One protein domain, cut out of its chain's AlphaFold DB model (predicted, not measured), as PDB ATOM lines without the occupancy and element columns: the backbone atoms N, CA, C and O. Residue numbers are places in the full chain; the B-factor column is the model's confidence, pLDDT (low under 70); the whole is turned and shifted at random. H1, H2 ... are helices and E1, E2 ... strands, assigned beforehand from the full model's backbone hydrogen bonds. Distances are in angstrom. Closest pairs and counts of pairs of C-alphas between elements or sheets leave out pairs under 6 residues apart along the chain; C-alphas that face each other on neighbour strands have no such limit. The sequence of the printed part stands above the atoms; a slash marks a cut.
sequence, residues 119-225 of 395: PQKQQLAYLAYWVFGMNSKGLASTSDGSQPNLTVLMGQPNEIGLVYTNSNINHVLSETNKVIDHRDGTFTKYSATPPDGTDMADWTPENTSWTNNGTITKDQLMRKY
ATOM      1  N   PRO A 119     596.077 313.750 310.214       87.44
ATOM      2  CA  PRO A 119     597.005 314.088 311.286       87.44
ATOM      3  C   PRO A 119     597.654 315.457 311.059       87.44
ATOM      4  O   PRO A 119     597.999 315.807 309.927       87.44
ATOM      5  N   GLN A 120     597.901 316.200 312.138       81.81
ATOM      6  CA  GLN A 120     598.477 317.549 312.088       81.81
ATOM      7  C   GLN A 120     599.759 317.613 311.236       81.81
ATOM      8  O   GLN A 120     599.879 318.485 310.379       81.81
ATOM      9  N   LYS A 121     600.670 316.637 311.383       74.88
ATOM     10  CA  LYS A 121     601.901 316.546 310.573       74.88
ATOM     11  C   LYS A 121     601.618 316.539 309.070       74.88
ATOM     12  O   LYS A 121     602.313 317.196 308.301       74.88
ATOM     13  N   GLN A 122     600.584 315.813 308.647       81.12
ATOM     14  CA  GLN A 122     600.196 315.764 307.244       81.12
ATOM     15  C   GLN A 122     599.622 317.108 306.810       81.12
ATOM     16  O   GLN A 122     600.098 317.649 305.820       81.12
ATOM     17  N   GLN A 123     598.679 317.688 307.562       85.88
ATOM     18  CA  GLN A 123     598.121 319.016 307.258       85.88
ATOM     19  C   GLN A 123     599.226 320.068 307.058       85.88
ATOM     20  O   GLN A 123     599.194 320.825 306.088       85.88
ATOM     21  N   LEU A 124     600.252 320.056 307.911       82.12
ATOM     22  CA  LEU A 124     601.429 320.912 307.776       82.12
ATOM     23  C   LEU A 124     602.258 320.618 306.525       82.12
ATOM     24  O   LEU A 124     602.672 321.559 305.853       82.12
ATOM     25  N   ALA A 125     602.436 319.350 306.149       76.38
ATOM     26  CA  ALA A 125     603.070 318.986 304.882       76.38
ATOM     27  C   ALA A 125     602.327 319.573 303.673       76.38
ATOM     28  O   ALA A 125     602.938 320.155 302.773       76.38
ATOM     29  N   TYR A 126     600.994 319.469 303.683       81.38
ATOM     30  CA  TYR A 126     600.125 320.064 302.669       81.38
ATOM     31  C   TYR A 126     600.215 321.598 302.664       81.38
ATOM     32  O   TYR A 126     600.070 322.217 301.613       81.38
ATOM     33  N   LEU A 127     600.457 322.263 303.788       84.56
ATOM     34  CA  LEU A 127     600.663 323.713 303.779       84.56
ATOM     35  C   LEU A 127     602.055 324.071 303.253       84.56
ATOM     36  O   LEU A 127     602.172 324.902 302.352       84.56
ATOM     37  N   ALA A 128     603.091 323.386 303.728       82.31
ATOM     38  CA  ALA A 128     604.471 323.641 303.349       82.31
ATOM     39  C   ALA A 128     604.711 323.522 301.846       82.31
ATOM     40  O   ALA A 128     605.221 324.453 301.224       82.31
ATOM     41  N   TYR A 129     604.280 322.432 301.220       81.25
ATOM     42  CA  TYR A 129     604.525 322.266 299.790       81.25
ATOM     43  C   TYR A 129     603.814 323.339 298.946       81.25
ATOM     44  O   TYR A 129     604.333 323.753 297.908       81.25
ATOM     45  N   TRP A 130     602.658 323.851 299.386       83.19
ATOM     46  CA  TRP A 130     601.917 324.889 298.672       83.19
ATOM     47  C   TRP A 130     602.660 326.210 298.781       83.19
ATOM     48  O   TRP A 130     602.775 326.941 297.796       83.19
ATOM     49  N   VAL A 131     603.183 326.483 299.971       83.50
ATOM     50  CA  VAL A 131     603.889 327.712 300.291       83.50
ATOM     51  C   VAL A 131     605.190 327.836 299.517       83.50
ATOM     52  O   VAL A 131     605.400 328.854 298.854       83.50
ATOM     53  N   PHE A 132     606.011 326.790 299.540       81.00
ATOM     54  CA  PHE A 132     607.316 326.783 298.881       81.00
ATOM     55  C   PHE A 132     607.245 326.357 297.415       81.00
ATOM     56  O   PHE A 132     608.254 326.362 296.721       81.00
ATOM     57  N   GLY A 133     606.053 326.002 296.919       74.88
ATOM     58  CA  GLY A 133     605.876 325.571 295.537       74.88
ATOM     59  C   GLY A 133     606.801 324.408 295.196       74.88
ATOM     60  O   GLY A 133     607.429 324.437 294.137       74.88
ATOM     61  N   MET A 134     606.899 323.423 296.101       65.69
ATOM     62  CA  MET A 134     607.821 322.288 296.006       65.69
ATOM     63  C   MET A 134     607.470 321.413 294.798       65.69
ATOM     64  O   MET A 134     606.876 320.343 294.881       65.69
ATOM     65  N   ASN A 135     607.834 321.855 293.607       54.50
ATOM     66  CA  ASN A 135     607.926 320.964 292.470       54.50
ATOM     67  C   ASN A 135     609.035 319.951 292.790       54.50
ATOM     68  O   ASN A 135     609.911 320.242 293.598       54.50
ATOM     69  N   SER A 136     609.034 318.779 292.154       47.16
ATOM     70  CA  SER A 136     609.961 317.658 292.411       47.16
ATOM     71  C   SER A 136     611.469 317.960 292.310       47.16
ATOM     72  O   SER A 136     612.282 317.050 292.396       47.16
ATOM     73  N   LYS A 137     611.844 319.225 292.109       50.72
ATOM     74  CA  LYS A 137     613.209 319.745 292.041       50.72
ATOM     75  C   LYS A 137     613.570 320.696 293.198       50.72
ATOM     76  O   LYS A 137     614.725 321.064 293.304       50.72
ATOM     77  N   GLY A 138     612.614 321.124 294.032       49.84
ATOM     78  CA  GLY A 138     612.796 322.224 295.002       49.84
ATOM     79  C   GLY A 138     613.352 321.832 296.375       49.84
ATOM     80  O   GLY A 138     613.712 322.703 297.148       49.84
ATOM     81  N   LEU A 139     613.428 320.534 296.663       53.06
ATOM     82  CA  LEU A 139     614.189 319.961 297.781       53.06
ATOM     83  C   LEU A 139     615.405 319.191 297.264       53.06
ATOM     84  O   LEU A 139     616.019 318.435 298.014       53.06
ATOM     85  N   ALA A 140     615.717 319.330 295.966       50.09
ATOM     86  CA  ALA A 140     616.961 318.803 295.453       50.09
ATOM     87  C   ALA A 140     618.052 319.422 296.312       50.09
ATOM     88  O   ALA A 140     618.117 320.648 296.419       50.09
ATOM     89  N   SER A 141     618.801 318.535 296.967       54.53
ATOM     90  CA  SER A 141     620.055 318.818 297.637       54.53
ATOM     91  C   SER A 141     620.671 320.075 297.049       54.53
ATOM     92  O   SER A 141     620.862 320.153 295.827       54.53
ATOM     93  N   THR A 142     620.986 321.050 297.897       61.72
ATOM     94  CA  THR A 142     621.866 322.129 297.466       61.72
ATOM     95  C   THR A 142     623.128 321.500 296.857       61.72
ATOM     96  O   THR A 142     623.432 320.323 297.086       61.72
ATOM     97  N   SER A 143     623.841 322.230 295.998       64.38
ATOM     98  CA  SER A 143     625.002 321.687 295.267       64.38
ATOM     99  C   SER A 143     626.089 321.091 296.176       64.38
ATOM    100  O   SER A 143     626.960 320.377 295.696       64.38
ATOM    101  N   ASP A 144     626.031 321.384 297.474       69.88
ATOM    102  CA  ASP A 144     626.895 320.896 298.549       69.88
ATOM    103  C   ASP A 144     626.412 319.591 299.224       69.88
ATOM    104  O   ASP A 144     627.067 319.122 300.149       69.88
ATOM    105  N   GLY A 145     625.284 318.999 298.817       73.50
ATOM    106  CA  GLY A 145     624.735 317.810 299.484       73.50
ATOM    107  C   GLY A 145     623.759 318.106 300.631       73.50
ATOM    108  O   GLY A 145     623.114 317.180 301.131       73.50
ATOM    109  N   SER A 146     623.639 319.363 301.073       71.75
ATOM    110  CA  SER A 146     622.824 319.705 302.240       71.75
ATOM    111  C   SER A 146     621.332 319.582 301.917       71.75
ATOM    112  O   SER A 146     620.827 320.112 300.922       71.75
ATOM    113  N   GLN A 147     620.592 318.882 302.776       65.75
ATOM    114  CA  GLN A 147     619.134 318.918 302.726       65.75
ATOM    115  C   GLN A 147     618.656 320.185 303.431       65.75
ATOM    116  O   GLN A 147     619.132 320.488 304.529       65.75
ATOM    117  N   PRO A 148     617.735 320.947 302.834       68.50
ATOM    118  CA  PRO A 148     617.207 322.108 303.514       68.50
ATOM    119  C   PRO A 148     616.325 321.670 304.681       68.50
ATOM    120  O   PRO A 148     615.515 320.748 304.567       68.50
ATOM    121  N   ASN A 149     616.464 322.375 305.798       74.31
ATOM    122  CA  ASN A 149     615.632 322.148 306.965       74.31
ATOM    123  C   ASN A 149     614.405 323.050 306.875       74.31
ATOM    124  O   ASN A 149     614.507 324.280 306.821       74.31
ATOM    125  N   LEU A 150     613.229 322.428 306.855       78.44
ATOM    126  CA  LEU A 150     611.969 323.134 306.999       78.44
ATOM    127  C   LEU A 150     611.611 323.189 308.481       78.44
ATOM    128  O   LEU A 150     611.226 322.181 309.069       78.44
ATOM    129  N   THR A 151     611.685 324.382 309.061       76.81
ATOM    130  CA  THR A 151     611.287 324.612 310.448       76.81
ATOM    131  C   THR A 151     609.865 325.155 310.494       76.81
ATOM    132  O   THR A 151     609.533 326.163 309.863       76.81
ATOM    133  N   VAL A 152     609.012 324.489 311.268       78.62
ATOM    134  CA  VAL A 152     607.653 324.952 311.556       78.62
ATOM    135  C   VAL A 152     607.678 325.792 312.825       78.62
ATOM    136  O   VAL A 152     607.997 325.288 313.900       78.62
ATOM    137  N   LEU A 153     607.276 327.053 312.710       78.31
ATOM    138  CA  LEU A 153     607.101 327.958 313.834       78.31
ATOM    139  C   LEU A 153     605.611 328.177 314.086       78.31
ATOM    140  O   LEU A 153     604.901 328.745 313.260       78.31
ATOM    141  N   MET A 154     605.126 327.738 315.241       73.69
ATOM    142  CA  MET A 154     603.747 327.988 315.651       73.69
ATOM    143  C   MET A 154     603.704 329.330 316.387       73.69
ATOM    144  O   MET A 154     604.302 329.478 317.452       73.69
ATOM    145  N   GLY A 155     603.062 330.326 315.774       71.94
ATOM    146  CA  GLY A 155     602.954 331.679 316.311       71.94
ATOM    147  C   GLY A 155     601.675 331.876 317.124       71.94
ATOM    148  O   GLY A 155     601.355 331.112 318.035       71.94
ATOM    149  N   GLN A 156     600.938 332.937 316.794       75.50
ATOM    150  CA  GLN A 156     599.614 333.224 317.347       75.50
ATOM    151  C   GLN A 156     598.612 332.095 317.046       75.50
ATOM    152  O   GLN A 156     598.831 331.294 316.132       75.50
ATOM    153  N   PRO A 157     597.464 332.037 317.753       72.44
ATOM    154  CA  PRO A 157     596.367 331.172 317.352       72.44
ATOM    155  C   PRO A 157     596.038 331.437 315.877       72.44
ATOM    156  O   PRO A 157     595.583 332.525 315.533       72.44
ATOM    157  N   ASN A 158     596.254 330.423 315.035       76.62
ATOM    158  CA  ASN A 158     596.032 330.406 313.579       76.62
ATOM    159  C   ASN A 158     597.155 330.952 312.691       76.62
ATOM    160  O   ASN A 158     596.966 331.080 311.482       76.62
ATOM    161  N   GLU A 159     598.319 331.246 313.254       81.31
ATOM    162  CA  GLU A 159     599.492 331.650 312.487       81.31
ATOM    163  C   GLU A 159     600.519 330.520 312.497       81.31
ATOM    164  O   GLU A 159     601.027 330.117 313.545       81.31
ATOM    165  N   ILE A 160     600.808 330.001 311.307       82.06
ATOM    166  CA  ILE A 160     601.843 328.999 311.083       82.06
ATOM    167  C   ILE A 160     602.942 329.683 310.277       82.06
ATOM    168  O   ILE A 160     602.804 329.951 309.081       82.06
ATOM    169  N   GLY A 161     604.043 329.988 310.947       80.75
ATOM    170  CA  GLY A 161     605.284 330.380 310.310       80.75
ATOM    171  C   GLY A 161     605.973 329.163 309.716       80.75
ATOM    172  O   GLY A 161     606.144 328.152 310.393       80.75
ATOM    173  N   LEU A 162     606.383 329.252 308.458       81.50
ATOM    174  CA  LEU A 162     607.202 328.230 307.829       81.50
ATOM    175  C   LEU A 162     608.512 328.873 307.396       81.50
ATOM    176  O   LEU A 162     608.545 329.729 306.508       81.50
ATOM    177  N   VAL A 163     609.591 328.458 308.046       78.88
ATOM    178  CA  VAL A 163     610.926 328.974 307.776       78.88
ATOM    179  C   VAL A 163     611.701 327.902 307.041       78.88
ATOM    180  O   VAL A 163     611.860 326.782 307.526       78.88
ATOM    181  N   TYR A 164     612.161 328.256 305.853       77.19
ATOM    182  CA  TYR A 164     613.089 327.441 305.098       77.19
ATOM    183  C   TYR A 164     614.501 327.922 305.424       77.19
ATOM    184  O   TYR A 164     614.860 329.056 305.117       77.19
ATOM    185  N   THR A 165     615.278 327.081 306.103       68.81
ATOM    186  CA  THR A 165     616.685 327.360 306.397       68.81
ATOM    187  C   THR A 165     617.547 326.483 305.502       68.81
ATOM    188  O   THR A 165     617.517 325.254 305.625       68.81
ATOM    189  N   ASN A 166     618.336 327.099 304.623       64.75
ATOM    190  CA  ASN A 166     619.536 326.442 304.119       64.75
ATOM    191  C   ASN A 166     620.632 326.547 305.201       64.75
ATOM    192  O   ASN A 166     620.582 327.410 306.075       64.75
ATOM    193  N   SER A 167     621.606 325.644 305.183       57.84
ATOM    194  CA  SER A 167     622.715 325.579 306.150       57.84
ATOM    195  C   SER A 167     623.583 326.852 306.199       57.84
ATOM    196  O   SER A 167     624.371 327.021 307.127       57.84
ATOM    197  N   ASN A 168     623.396 327.787 305.262       58.25
ATOM    198  CA  ASN A 168     624.068 329.081 305.227       58.25
ATOM    199  C   ASN A 168     623.179 330.158 305.871       58.25
ATOM    200  O   ASN A 168     622.472 330.912 305.209       58.25
ATOM    201  N   ILE A 169     623.275 330.217 307.198       54.75
ATOM    202  CA  ILE A 169     622.525 331.007 308.198       54.75
ATOM    203  C   ILE A 169     622.253 332.495 307.876       54.75
ATOM    204  O   ILE A 169     621.439 333.118 308.553       54.75
ATOM    205  N   ASN A 170     622.867 333.073 306.843       55.88
ATOM    206  CA  ASN A 170     622.751 334.495 306.510       55.88
ATOM    207  C   ASN A 170     621.621 334.827 305.508       55.88
ATOM    208  O   ASN A 170     621.370 336.001 305.259       55.88
ATOM    209  N   HIS A 171     620.908 333.833 304.954       57.78
ATOM    210  CA  HIS A 171     619.844 334.049 303.947       57.78
ATOM    211  C   HIS A 171     618.434 333.611 304.379       57.78
ATOM    212  O   HIS A 171     617.512 333.581 303.567       57.78
ATOM    213  N   VAL A 172     618.235 333.298 305.660       59.34
ATOM    214  CA  VAL A 172     617.024 332.628 306.177       59.34
ATOM    215  C   VAL A 172     615.718 333.384 305.878       59.34
ATOM    216  O   VAL A 172     614.642 332.788 305.783       59.34
ATOM    217  N   LEU A 173     615.776 334.704 305.707       61.53
ATOM    218  CA  LEU A 173     614.569 335.520 305.739       61.53
ATOM    219  C   LEU A 173     613.971 335.845 304.362       61.53
ATOM    220  O   LEU A 173     612.749 335.963 304.274       61.53
ATOM    221  N   SER A 174     614.746 335.854 303.268       63.62
ATOM    222  CA  SER A 174     614.195 336.081 301.911       63.62
ATOM    223  C   SER A 174     613.239 334.980 301.462       63.62
ATOM    224  O   SER A 174     612.389 335.200 300.602       63.62
ATOM    225  N   GLU A 175     613.361 333.794 302.055       72.38
ATOM    226  CA  GLU A 175     612.522 332.635 301.756       72.38
ATOM    227  C   GLU A 175     611.541 332.321 302.889       72.38
ATOM    228  O   GLU A 175     610.806 331.333 302.834       72.38
ATOM    229  N   THR A 176     611.465 333.177 303.911       81.69
ATOM    230  CA  THR A 176     610.505 332.988 304.992       81.69
ATOM    231  C   THR A 176     609.092 333.273 304.497       81.69
ATOM    232  O   THR A 176     608.770 334.335 303.952       81.69
ATOM    233  N   ASN A 177     608.217 332.297 304.717       87.12
ATOM    234  CA  ASN A 177     606.817 332.400 304.370       87.12
ATOM    235  C   ASN A 177     605.954 332.216 305.615       87.12
ATOM    236  O   ASN A 177     606.215 331.393 306.488       87.12
ATOM    237  N   LYS A 178     604.866 332.968 305.668       88.50
ATOM    238  CA  LYS A 178     603.863 332.865 306.717       88.50
ATOM    239  C   LYS A 178     602.558 332.357 306.132       88.50
ATOM    240  O   LYS A 178     602.121 332.829 305.083       88.50
ATOM    241  N   VAL A 179     601.912 331.437 306.834       90.62
ATOM    242  CA  VAL A 179     600.553 330.992 306.539       90.62
ATOM    243  C   VAL A 179     599.627 331.406 307.667       90.62
ATOM    244  O   VAL A 179     599.882 331.109 308.830       90.62
ATOM    245  N   ILE A 180     598.526 332.059 307.313       89.81
ATOM    246  CA  ILE A 180     597.431 332.351 308.239       89.81
ATOM    247  C   ILE A 180     596.262 331.428 307.902       89.81
ATOM    248  O   ILE A 180     595.794 331.427 306.762       89.81
ATOM    249  N   ASP A 181     595.807 330.649 308.882       90.44
ATOM    250  CA  ASP A 181     594.562 329.878 308.826       90.44
ATOM    251  C   ASP A 181     593.394 330.772 309.272       90.44
ATOM    252  O   ASP A 181     593.366 331.290 310.387       90.44
ATOM    253  N   HIS A 182     592.401 330.974 308.411       87.69
ATOM    254  CA  HIS A 182     591.252 331.828 308.738       87.69
ATOM    255  C   HIS A 182     590.150 331.097 309.510       87.69
ATOM    256  O   HIS A 182     589.147 331.707 309.876       87.69
ATOM    257  N   ARG A 183     590.305 329.788 309.766       84.62
ATOM    258  CA  ARG A 183     589.295 328.885 310.355       84.62
ATOM    259  C   ARG A 183     587.991 328.755 309.559       84.62
ATOM    260  O   ARG A 183     587.070 328.076 310.003       84.62
ATOM    261  N   ASP A 184     587.914 329.348 308.375       88.88
ATOM    262  CA  ASP A 184     586.794 329.232 307.434       88.88
ATOM    263  C   ASP A 184     587.078 328.216 306.310       88.88
ATOM    264  O   ASP A 184     586.330 328.101 305.340       88.88
ATOM    265  N   GLY A 185     588.174 327.461 306.444       88.38
ATOM    266  CA  GLY A 185     588.650 326.542 305.418       88.38
ATOM    267  C   GLY A 185     589.532 327.199 304.358       88.38
ATOM    268  O   GLY A 185     589.777 326.579 303.320       88.38
ATOM    269  N   THR A 186     590.016 328.419 304.600       92.62
ATOM    270  CA  THR A 186     590.989 329.102 303.749       92.62
ATOM    271  C   THR A 186     592.307 329.387 304.464       92.62
ATOM    272  O   THR A 186     592.361 329.561 305.681       92.62
ATOM    273  N   PHE A 187     593.382 329.444 303.679       93.69
ATOM    274  CA  PHE A 187     594.733 329.760 304.125       93.69
ATOM    275  C   PHE A 187     595.296 330.893 303.276       93.69
ATOM    276  O   PHE A 187     595.237 330.817 302.046       93.69
ATOM    277  N   THR A 188     595.876 331.917 303.895       93.44
ATOM    278  CA  THR A 188     596.582 332.987 303.173       93.44
ATOM    279  C   THR A 188     598.079 332.846 303.350       93.44
ATOM    280  O   THR A 188     598.566 332.718 304.470       93.44
ATOM    281  N   LYS A 189     598.803 332.900 302.232       93.25
ATOM    282  CA  LYS A 189     600.261 332.918 302.203       93.25
ATOM    283  C   LYS A 189     600.747 334.361 302.195       93.25
ATOM    284  O   LYS A 189     600.301 335.169 301.383       93.25
ATOM    285  N   TYR A 190     601.736 334.633 303.026       92.38
ATOM    286  CA  TYR A 190     602.533 335.845 303.014       92.38
ATOM    287  C   TYR A 190     603.991 335.476 302.780       92.38
ATOM    288  O   TYR A 190     604.452 334.450 303.280       92.38
ATOM    289  N   SER A 191     604.722 336.313 302.057       89.88
ATOM    290  CA  SER A 191     606.182 336.221 302.008       89.88
ATOM    291  C   SER A 191     606.782 337.468 302.626       89.88
ATOM    292  O   SER A 191     606.244 338.570 302.467       89.88
ATOM    293  N   ALA A 192     607.865 337.269 303.364       88.19
ATOM    294  CA  ALA A 192     608.625 338.364 303.921       88.19
ATOM    295  C   ALA A 192     609.197 339.219 302.778       88.19
ATOM    296  O   ALA A 192     609.634 338.701 301.752       88.19
ATOM    297  N   THR A 193     609.107 340.536 302.914       85.38
ATOM    298  CA  THR A 193     609.644 341.506 301.960       85.38
ATOM    299  C   THR A 193     610.651 342.384 302.705       85.38
ATOM    300  O   THR A 193     610.293 342.916 303.765       85.38
ATOM    301  N   PRO A 194     611.890 342.517 302.190       78.12
ATOM    302  CA  PRO A 194     612.911 343.335 302.828       78.12
ATOM    303  C   PRO A 194     612.419 344.767 303.035       78.12
ATOM    304  O   PRO A 194     611.721 345.293 302.164       78.12
ATOM    305  N   PRO A 195     612.816 345.430 304.129       78.81
ATOM    306  CA  PRO A 195     612.795 346.883 304.172       78.81
ATOM    307  C   PRO A 195     613.695 347.420 303.050       78.81
ATOM    308  O   PRO A 195     614.841 346.977 302.915       78.81
ATOM    309  N   ASP A 196     613.177 348.345 302.240       80.12
ATOM    310  CA  ASP A 196     613.874 348.899 301.073       80.12
ATOM    311  C   ASP A 196     615.332 349.277 301.396       80.12
ATOM    312  O   ASP A 196     615.598 350.129 302.244       80.12
ATOM    313  N   GLY A 197     616.281 348.637 300.703       69.75
ATOM    314  CA  GLY A 197     617.709 348.972 300.750       69.75
ATOM    315  C   GLY A 197     618.492 348.494 301.978       69.75
ATOM    316  O   GLY A 197     619.657 348.864 302.105       69.75
ATOM    317  N   THR A 198     617.899 347.690 302.866       69.81
ATOM    318  CA  THR A 198     618.616 347.130 304.029       69.81
ATOM    319  C   THR A 198     619.247 345.775 303.722       69.81
ATOM    320  O   THR A 198     618.681 344.959 302.990       69.81
ATOM    321  N   ASP A 199     620.439 345.552 304.276       73.69
ATOM    322  CA  ASP A 199     621.108 344.255 304.229       73.69
ATOM    323  C   ASP A 199     620.256 343.207 304.968       73.69
ATOM    324  O   ASP A 199     619.563 343.506 305.944       73.69
ATOM    325  N   MET A 200     620.304 341.958 304.508       66.56
ATOM    326  CA  MET A 200     619.570 340.841 305.106       66.56
ATOM    327  C   MET A 200     619.951 340.594 306.570       66.56
ATOM    328  O   MET A 200     619.147 340.050 307.326       66.56
ATOM    329  N   ALA A 201     621.149 341.027 306.974       71.06
ATOM    330  CA  ALA A 201     621.638 340.931 308.345       71.06
ATOM    331  C   ALA A 201     620.806 341.742 309.358       71.06
ATOM    332  O   ALA A 201     620.747 341.365 310.527       71.06
ATOM    333  N   ASP A 202     620.131 342.810 308.918       73.56
ATOM    334  CA  ASP A 202     619.348 343.687 309.798       73.56
ATOM    335  C   ASP A 202     617.889 343.248 309.938       73.56
ATOM    336  O   ASP A 202     617.096 343.913 310.612       73.56
ATOM    337  N   TRP A 203     617.483 342.155 309.292       75.19
ATOM    338  CA  TRP A 203     616.096 341.731 309.342       75.19
ATOM    339  C   TRP A 203     615.743 341.204 310.729       75.19
ATOM    340  O   TRP A 203     616.308 340.247 311.260       75.19
ATOM    341  N   THR A 204     614.717 341.818 311.282       76.19
ATOM    342  CA  THR A 204     614.085 341.430 312.524       76.19
ATOM    343  C   THR A 204     612.606 341.188 312.249       76.19
ATOM    344  O   THR A 204     612.029 341.761 311.316       76.19
ATOM    345  N   PRO A 205     611.941 340.356 313.054       69.12
ATOM    346  CA  PRO A 205     610.484 340.268 313.064       69.12
ATOM    347  C   PRO A 205     609.799 341.636 313.044       69.12
ATOM    348  O   PRO A 205     608.792 341.834 312.364       69.12
ATOM    349  N   GLU A 206     610.356 342.602 313.773       75.56
ATOM    350  CA  GLU A 206     609.819 343.942 313.964       75.56
ATOM    351  C   GLU A 206     609.897 344.828 312.720       75.56
ATOM    352  O   GLU A 206     609.044 345.698 312.550       75.56
ATOM    353  N   ASN A 207     610.881 344.606 311.847       81.81
ATOM    354  CA  ASN A 207     611.050 345.378 310.615       81.81
ATOM    355  C   ASN A 207     610.676 344.599 309.344       81.81
ATOM    356  O   ASN A 207     610.685 345.167 308.253       81.81
ATOM    357  N   THR A 208     610.290 343.328 309.471       83.44
ATOM    358  CA  THR A 208     609.874 342.508 308.333       83.44
ATOM    359  C   THR A 208     608.486 342.923 307.852       83.44
ATOM    360  O   THR A 208     607.485 342.769 308.557       83.44
ATOM    361  N   SER A 209     608.402 343.400 306.610       89.00
ATOM    362  CA  SER A 209     607.116 343.622 305.950       89.00
ATOM    363  C   SER A 209     606.604 342.324 305.319       89.00
ATOM    364  O   SER A 209     607.381 341.474 304.884       89.00
ATOM    365  N   TRP A 210     605.284 342.129 305.292       89.25
ATOM    366  CA  TRP A 210     604.666 340.898 304.791       89.25
ATOM    367  C   TRP A 210     603.784 341.195 303.584       89.25
ATOM    368  O   TRP A 210     602.774 341.891 303.699       89.25
ATOM    369  N   THR A 211     604.116 340.599 302.442       92.62
ATOM    370  CA  THR A 211     603.331 340.737 301.211       92.62
ATOM    371  C   THR A 211     602.385 339.552 301.056       92.62
ATOM    372  O   THR A 211     602.812 338.399 301.089       92.62
ATOM    373  N   ASN A 212     601.086 339.826 300.897       94.31
ATOM    374  CA  ASN A 212     600.071 338.798 300.657       94.31
ATOM    375  C   ASN A 212     600.228 338.217 299.242       94.31
ATOM    376  O   ASN A 212     600.033 338.917 298.252       94.31
ATOM    377  N   ASN A 213     600.512 336.918 299.171       91.75
ATOM    378  CA  ASN A 213     600.754 336.175 297.936       91.75
ATOM    379  C   ASN A 213     599.584 335.269 297.525       91.75
ATOM    380  O   ASN A 213     599.713 334.440 296.621       91.75
ATOM    381  N   GLY A 214     598.432 335.435 298.170       93.75
ATOM    382  CA  GLY A 214     597.170 334.820 297.792       93.75
ATOM    383  C   GLY A 214     596.576 333.912 298.861       93.75
ATOM    384  O   GLY A 214     597.239 333.455 299.795       93.75
ATOM    385  N   THR A 215     595.291 333.623 298.673       94.94
ATOM    386  CA  THR A 215     594.494 332.750 299.536       94.94
ATOM    387  C   THR A 215     594.122 331.475 298.785       94.94
ATOM    388  O   THR A 215     593.761 331.525 297.608       94.94
ATOM    389  N   ILE A 216     594.200 330.329 299.461       93.88
ATOM    390  CA  ILE A 216     593.790 329.023 298.940       93.88
ATOM    391  C   ILE A 216     592.750 328.385 299.862       93.88
ATOM    392  O   ILE A 216     592.851 328.480 301.081       93.88
ATOM    393  N   THR A 217     591.748 327.712 299.299       94.44
ATOM    394  CA  THR A 217     590.803 326.902 300.087       94.44
ATOM    395  C   THR A 217     591.378 325.511 300.376       94.44
ATOM    396  O   THR A 217     592.179 325.000 299.590       94.44
ATOM    397  N   LYS A 218     590.918 324.834 301.437       91.25
ATOM    398  CA  LYS A 218     591.219 323.410 301.708       91.25
ATOM    399  C   LYS A 218     590.969 322.530 300.480       91.25
ATOM    400  O   LYS A 218     591.807 321.710 300.118       91.25
ATOM    401  N   ASP A 219     589.864 322.755 299.772       88.19
ATOM    402  CA  ASP A 219     589.526 322.019 298.549       88.19
ATOM    403  C   ASP A 219     590.548 322.241 297.423       88.19
ATOM    404  O   ASP A 219     590.943 321.295 296.734       88.19
ATOM    405  N   GLN A 220     590.971 323.491 297.209       90.94
ATOM    406  CA  GLN A 220     591.992 323.830 296.218       90.94
ATOM    407  C   GLN A 220     593.350 323.251 296.605       90.94
ATOM    408  O   GLN A 220     594.050 322.740 295.728       90.94
ATOM    409  N   LEU A 221     593.694 323.298 297.894       89.06
ATOM    410  CA  LEU A 221     594.887 322.687 298.456       89.06
ATOM    411  C   LEU A 221     594.873 321.190 298.126       89.06
ATOM    412  O   LEU A 221     595.653 320.742 297.290       89.06
ATOM    413  N   MET A 222     593.891 320.437 298.622       86.38
ATOM    414  CA  MET A 222     593.771 318.991 298.388       86.38
ATOM    415  C   MET A 222     593.767 318.611 296.901       86.38
ATOM    416  O   MET A 222     594.367 317.607 296.510       86.38
ATOM    417  N   ARG A 223     593.133 319.418 296.040       85.50
ATOM    418  CA  ARG A 223     593.122 319.181 294.588       85.50
ATOM    419  C   ARG A 223     594.504 319.323 293.957       85.50
ATOM    420  O   ARG A 223     594.829 318.525 293.081       85.50
ATOM    421  N   LYS A 224     595.319 320.291 294.391       83.94
ATOM    422  CA  LYS A 224     596.711 320.427 293.923       83.94
ATOM    423  C   LYS A 224     597.566 319.211 294.296       83.94
ATOM    424  O   LYS A 224     598.561 318.945 293.627       83.94
ATOM    425  N   TYR A 225     597.146 318.457 295.310       77.62
ATOM    426  CA  TYR A 225     597.978 317.457 295.960       77.62
ATOM    427  C   TYR A 225     597.645 315.999 295.739       77.62
ATOM    428  O   TYR A 225     598.537 315.170 295.910       77.62
TER     429      TYR A 225
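This is residues 119 to 225 of the 395 residues of the protein "Zinc-ribbon domain-containing protein" of Furfurilactobacillus rossiae (UniProt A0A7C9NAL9). A strongly twisted sheet of five antiparallel strands, E1 to E5, has the helix H1 packed over one face, and the short helix H2 follows straight on from E5 at one end of the sheet. The bends of the long links, near residues 144, 170 and 198, lie at the end away from H2. The printed part has 107 residues with two named helices and five named strands, in the order H1 E1 E2 E3 E4 E5 H2 along the chain; the sheet runs E1 E2 E3 E4 E5, and the class is mixed, helices and strands. The whole is compact, with a radius of gyration of the C-alphas of 14.4 A and spans of 38 by 33 by 20 A.

E1, residues 149 to 154, E2, residues 159 to 165, E3, residues 177 to 181, E4, residues 186 to 193, and E5, residues 209 to 217, form a meander, each strand the antiparallel neighbour of the one before, and each neighbour pair is a hairpin. E1 and E5 are the edge strands and are apart. From edge to edge the strands' lines turn by 88 degrees. N 151 and O 163 are within hydrogen-bond range across E1 and E2, at 2.9 A; across E2 and E3, N 179 and O 160, at 2.8 A; across E3 and E4, N 178 and O 190, at 2.8 A; across E4 and E5, N 213 and O 189, at 2.8 A. H1, residues 120 to 132, is on the sheet, giving two layers, a helix on one face of a sheet. The closest C-alphas of H1 and E3 are those of Val 131 and Asn 177, 6.9 A apart. H2, residues 218 to 225, only grazes the sheet, with its residues 218 to 223. H1 touches H2 with residues 126 to 130 alone; the closest C-alphas are those of Tyr 126 and Leu 221, 7.2 A apart, and the lines stand about perpendicular, only just, at 72 degrees. Every O i to N i+4 pair is within hydrogen-bond range in H2, and 8 of 9 in H1.

E5 is the longest strand, 24.1 A from C-alpha 209 to C-alpha 217 at (590.803, 326.902, 300.087). E4 measures 22.5 A, E2 18.7 A, E1 15.8 A and E3 13.3 A. H1 begins with C-alpha 120 at (598.477, 317.549, 312.088) and measures 18.4 A. H2 measures 10.7 A and ends with C-alpha 225 at (597.978, 317.457, 295.960).

The C-alphas farthest apart, those of Pro 119 and Gly 197, are 41.9 A apart. The printed part has no cut. The links H1 to E1, E2 to E3 and E4 to E5 are long. The mean pLDDT of the printed part is 77.5; 27 residues are under 70, among them residues 134 to 144 and 165 to 174.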